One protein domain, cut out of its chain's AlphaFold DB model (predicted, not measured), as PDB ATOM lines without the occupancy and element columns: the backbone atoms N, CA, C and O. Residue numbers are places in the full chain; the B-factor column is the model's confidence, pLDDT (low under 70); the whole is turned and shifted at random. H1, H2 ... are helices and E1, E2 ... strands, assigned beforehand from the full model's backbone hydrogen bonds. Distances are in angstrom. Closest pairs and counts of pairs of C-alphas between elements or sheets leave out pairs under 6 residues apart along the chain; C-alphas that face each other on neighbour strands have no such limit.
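Overview. This is residues 74 to 113 of the 118 residues of an uncharacterized protein of Bacteroides xylanisolvens (UniProt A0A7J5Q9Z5). A helix, H1, turns through a tight link into a hairpin of two antiparallel strands, E1 and E2, and sits beside E1, on the side away from E2. The long loop between the strands reaches away from H1, and its residues 97 to 102 stick out free at the far end. The printed part has 40 residues, with one named helix and two named strands in the order H1, E1, E2, and its class is mixed, helices and strands. The whole is loose, with a radius of gyration of the C-alphas of 12.1 A, and elongated, spanning 33 by 21 by 13 A.

Arrangement. In H1, residues 74 to 86, every O i to N i+4 pair is within hydrogen-bond range. Its closest C-alphas to E1, residues 90 to 93, are those of Val 83 and Leu 90, 6.4 A apart. E1 and E2, residues 108 to 112, form an antiparallel hairpin, with 146 degrees between their directions. The C-alphas of Val 91 and Val 110 face each other at 4.3 A. N 90 and O 112 are within hydrogen-bond range at 2.8 A, as are N 109 and O 92 at 2.8 A. H1 and E2 are apart.

Along the chain. H1 begins at C-alpha 74, (205.284, 114.726, 125.173), and measures 18.9 A from first to last C-alpha. E1 begins at C-alpha 90, (208.671, 102.804, 134.587), and measures 10.3 A. E2 measures 12.1 A and ends at C-alpha 112, (212.301, 100.087, 132.492).

Size, cuts and confidence. The C-alphas farthest apart are those of Asn 87 and His 100, 33.2 A. The printed part has no cut. The link from E1 to E2, residues 94 to 107, is long. The mean pLDDT of the printed part is 90.3, and residue 100 is under 70.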
ATOM      1  N   ASP A  74     205.289 113.672 124.156       95.69
ATOM      2  CA  ASP A  74     205.284 114.726 125.173       95.69
ATOM      3  C   ASP A  74     205.064 114.157 126.581       95.69
ATOM      4  O   ASP A  74     205.814 114.459 127.512       95.69
ATOM      5  N   MET A  75     204.064 113.286 126.717       95.75
ATOM      6  CA  MET A  75     203.732 112.641 127.984       95.75
ATOM      7  C   MET A  75     204.768 111.587 128.356       95.75
ATOM      8  O   MET A  75     205.209 111.556 129.498       95.75
ATOM      9  N   LEU A  76     205.231 110.785 127.393       94.62
ATOM     10  CA  LEU A  76     206.282 109.796 127.634       94.62
ATOM     11  C   LEU A  76     207.561 110.457 128.168       94.62
ATOM     12  O   LEU A  76     208.136 109.988 129.144       94.62
ATOM     13  N   LEU A  77     207.984 111.577 127.572       96.25
ATOM     14  CA  LEU A  77     209.151 112.326 128.038       96.25
ATOM     15  C   LEU A  77     208.950 112.888 129.452       96.25
ATOM     16  O   LEU A  77     209.892 112.900 130.245       96.25
ATOM     17  N   LYS A  78     207.743 113.366 129.769       96.62
ATOM     18  CA  LYS A  78     207.411 113.853 131.111       96.62
ATOM     19  C   LYS A  78     207.544 112.739 132.154       96.62
ATOM     20  O   LYS A  78     208.214 112.955 133.160       96.62
ATOM     21  N   GLU A  79     206.962 111.570 131.896       95.50
ATOM     22  CA  GLU A  79     207.031 110.428 132.816       95.50
ATOM     23  C   GLU A  79     208.465 109.904 132.962       95.50
ATOM     24  O   GLU A  79     208.930 109.691 134.078       95.50
ATOM     25  N   LEU A  80     209.224 109.809 131.864       95.12
ATOM     26  CA  LEU A  80     210.639 109.424 131.910       95.12
ATOM     27  C   LEU A  80     211.467 110.359 132.801       95.12
ATOM     28  O   LEU A  80     212.287 109.899 133.591       95.12
ATOM     29  N   ARG A  81     211.246 111.676 132.714       96.31
ATOM     30  CA  ARG A  81     211.930 112.643 133.588       96.31
ATOM     31  C   ARG A  81     211.583 112.434 135.060       96.31
ATOM     32  O   ARG A  81     212.470 112.564 135.898       96.31
ATOM     33  N   ALA A  82     210.325 112.122 135.370       95.00
ATOM     34  CA  ALA A  82     209.899 111.854 136.740       95.00
ATOM     35  C   ALA A  82     210.577 110.595 137.298       95.00
ATOM     36  O   ALA A  82     211.201 110.666 138.351       95.00
ATOM     37  N   VAL A  83     210.541 109.494 136.542       94.25
ATOM     38  CA  VAL A  83     211.181 108.206 136.864       94.25
ATOM     39  C   VAL A  83     212.674 108.375 137.162       94.25
ATOM     40  O   VAL A  83     213.162 107.872 138.174       94.25
ATOM     41  N   LEU A  84     213.388 109.138 136.326       93.31
ATOM     42  CA  LEU A  84     214.813 109.426 136.516       93.31
ATOM     43  C   LEU A  84     215.089 110.287 137.757       93.31
ATOM     44  O   LEU A  84     216.088 110.076 138.434       93.31
ATOM     45  N   ALA A  85     214.223 111.255 138.063       95.38
ATOM     46  CA  ALA A  85     214.396 112.125 139.226       95.38
ATOM     47  C   ALA A  85     214.094 111.413 140.555       95.38
ATOM     48  O   ALA A  85     214.668 111.769 141.584       95.38
ATOM     49  N   SER A  86     213.193 110.429 140.547       93.88
ATOM     50  CA  SER A  86     212.743 109.718 141.748       93.88
ATOM     51  C   SER A  86     213.374 108.336 141.938       93.88
ATOM     52  O   SER A  86     213.063 107.683 142.930       93.88
ATOM     53  N   ASN A  87     214.239 107.885 141.018       92.44
ATOM     54  CA  ASN A  87     214.796 106.525 140.990       92.44
ATOM     55  C   ASN A  87     213.707 105.440 141.080       92.44
ATOM     56  O   ASN A  87     213.850 104.444 141.787       92.44
ATOM     57  N   CYS A  88     212.583 105.663 140.399       92.00
ATOM     58  CA  CYS A  88     211.506 104.679 140.306       92.00
ATOM     59  C   CYS A  88     211.631 103.869 139.016       92.00
ATOM     60  O   CYS A  88     212.324 104.288 138.093       92.00
ATOM     61  N   ASP A  89     210.934 102.740 138.940       94.06
ATOM     62  CA  ASP A  89     210.776 101.979 137.701       94.06
ATOM     63  C   ASP A  89     209.646 102.580 136.844       94.06
ATOM     64  O   ASP A  89     208.672 103.132 137.368       94.06
ATOM     65  N   LEU A  90     209.745 102.455 135.518       94.88
ATOM     66  CA  LEU A  90     208.671 102.804 134.587       94.88
ATOM     67  C   LEU A  90     207.803 101.575 134.310       94.88
ATOM     68  O   LEU A  90     208.278 100.553 133.804       94.88
ATOM     69  N   VAL A  91     206.506 101.716 134.563       94.06
ATOM     70  CA  VAL A  91     205.488 100.710 134.247       94.06
ATOM     71  C   VAL A  91     204.572 101.196 133.128       94.06
ATOM     72  O   VAL A  91     204.257 102.382 133.034       94.06
ATOM     73  N   LEU A  92     204.111 100.272 132.291       93.00
ATOM     74  CA  LEU A  92     203.035 100.496 131.330       93.00
ATOM     75  C   LEU A  92     201.817  99.672 131.712       93.00
ATOM     76  O   LEU A  92     201.934  98.569 132.243       93.00
ATOM     77  N   ALA A  93     200.645 100.182 131.364       93.06
ATOM     78  CA  ALA A  93     199.419  99.416 131.430       93.06
ATOM     79  C   ALA A  93     198.479  99.775 130.286       93.06
ATOM     80  O   ALA A  93     198.579 100.844 129.680       93.06
ATOM     81  N   THR A  94     197.573  98.852 129.974       91.12
ATOM     82  CA  THR A  94     196.647  98.973 128.849       91.12
ATOM     83  C   THR A  94     195.216  99.158 129.341       91.12
ATOM     84  O   THR A  94     194.777  98.570 130.333       91.12
ATOM     85  N   VAL A  95     194.469  99.999 128.630       89.88
ATOM     86  CA  VAL A  95     193.039 100.221 128.858       89.88
ATOM     87  C   VAL A  95     192.282 100.061 127.540       89.88
ATOM     88  O   VAL A  95     192.833 100.395 126.486       89.88
ATOM     89  N   PRO A  96     191.033  99.562 127.555       88.25
ATOM     90  CA  PRO A  96     190.220  99.478 126.349       88.25
ATOM     91  C   PRO A  96     190.018 100.850 125.692       88.25
ATOM     92  O   PRO A  96     189.767 101.855 126.361       88.25
ATOM     93  N   HIS A  97     190.093 100.888 124.361       85.12
ATOM     94  CA  HIS A  97     189.822 102.099 123.589       85.12
ATOM     95  C   HIS A  97     188.371 102.577 123.797       85.12
ATOM     96  O   HIS A  97     187.454 101.761 123.845       85.12
ATOM     97  N   ARG A  98     188.161 103.902 123.880       78.88
ATOM     98  CA  ARG A  98     186.841 104.564 124.046       78.88
ATOM     99  C   ARG A  98     186.043 104.133 125.281       78.88
ATOM    100  O   ARG A  98     184.817 104.203 125.281       78.88
ATOM    101  N   PHE A  99     186.709 103.724 126.355       76.56
ATOM    102  CA  PHE A  99     185.998 103.529 127.612       76.56
ATOM    103  C   PHE A  99     185.599 104.883 128.223       76.56
ATOM    104  O   PHE A  99     186.444 105.751 128.441       76.56
ATOM    105  N   HIS A 100     184.309 105.062 128.509       65.94
ATOM    106  CA  HIS A 100     183.754 106.267 129.125       65.94
ATOM    107  C   HIS A 100     183.493 106.010 130.617       65.94
ATOM    108  O   HIS A 100     182.372 105.729 131.026       65.94
ATOM    109  N   GLY A 101     184.549 106.049 131.432       76.00
ATOM    110  CA  GLY A 101     184.466 105.884 132.885       76.00
ATOM    111  C   GLY A 101     185.844 105.809 133.542       76.00
ATOM    112  O   GLY A 101     186.868 105.824 132.859       76.00
ATOM    113  N   THR A 102     185.885 105.710 134.871       75.94
ATOM    114  CA  THR A 102     187.126 105.525 135.640       75.94
ATOM    115  C   THR A 102     187.584 104.070 135.555       75.94
ATOM    116  O   THR A 102     187.405 103.289 136.486       75.94
ATOM    117  N   TYR A 103     188.129 103.684 134.402       82.31
ATOM    118  CA  TYR A 103     188.731 102.368 134.223       82.31
ATOM    119  C   TYR A 103     190.158 102.371 134.764       82.31
ATOM    120  O   TYR A 103     190.994 103.155 134.317       82.31
ATOM    121  N   GLN A 104     190.436 101.474 135.705       84.12
ATOM    122  CA  GLN A 104     191.798 101.181 136.130       84.12
ATOM    123  C   GLN A 104     192.331  99.993 135.320       84.12
ATOM    124  O   GLN A 104     191.610  99.004 135.148       84.12
ATOM    125  N   PRO A 105     193.571 100.061 134.807       88.50
ATOM    126  CA  PRO A 105     194.202  98.915 134.176       88.50
ATOM    127  C   PRO A 105     194.248  97.708 135.117       88.50
ATOM    128  O   PRO A 105     194.516  97.854 136.309       88.50
ATOM    129  N   LYS A 106     193.994  96.514 134.574       87.38
ATOM    130  CA  LYS A 106     194.002  95.266 135.355       87.38
ATOM    131  C   LYS A 106     195.412  94.767 135.651       87.38
ATOM    132  O   LYS A 106     195.637  94.147 136.682       87.38
ATOM    133  N   GLU A 107     196.336  95.034 134.738       91.69
ATOM    134  CA  GLU A 107     197.709  94.550 134.786       91.69
ATOM    135  C   GLU A 107     198.661  95.686 134.433       91.69
ATOM    136  O   GLU A 107     198.339  96.554 133.617       91.69
ATOM    137  N   TRP A 108     199.837  95.649 135.051       93.69
ATOM    138  CA  TRP A 108     200.934  96.578 134.822       93.69
ATOM    139  C   TRP A 108     202.177  95.765 134.481       93.69
ATOM    140  O   TRP A 108     202.449  94.748 135.118       93.69
ATOM    141  N   VAL A 109     202.932  96.217 133.488       94.94
ATOM    142  CA  VAL A 109     204.181  95.589 133.059       94.94
ATOM    143  C   VAL A 109     205.307  96.587 133.265       94.94
ATOM    144  O   VAL A 109     205.233  97.719 132.790       94.94
ATOM    145  N   VAL A 110     206.354  96.169 133.972       93.81
ATOM    146  CA  VAL A 110     207.577  96.964 134.121       93.81
ATOM    147  C   VAL A 110     208.322  96.965 132.789       93.81
ATOM    148  O   VAL A 110     208.608  95.902 132.241       93.81
ATOM    149  N   VAL A 111     208.616  98.150 132.254       92.69
ATOM    150  CA  VAL A 111     209.289  98.313 130.950       92.69
ATOM    151  C   VAL A 111     210.671  98.940 131.050       92.69
ATOM    152  O   VAL A 111     211.464  98.826 130.121       92.69
ATOM    153  N   MET A 112     210.971  99.595 132.167       91.81
ATOM    154  CA  MET A 112     212.301 100.087 132.492       91.81
ATOM    155  C   MET A 112     212.448  99.980 134.000       91.81
ATOM    156  O   MET A 112     211.668 100.592 134.725       91.81
ATOM    157  N   HIS A 113     213.405  99.187 134.461       91.69
ATOM    158  CA  HIS A 113     213.707  99.068 135.880       91.69
ATOM    159  C   HIS A 113     215.172  99.387 136.129       91.69
ATOM    160  O   HIS A 113     216.014  99.202 135.248       91.69
TER     161      HIS A 113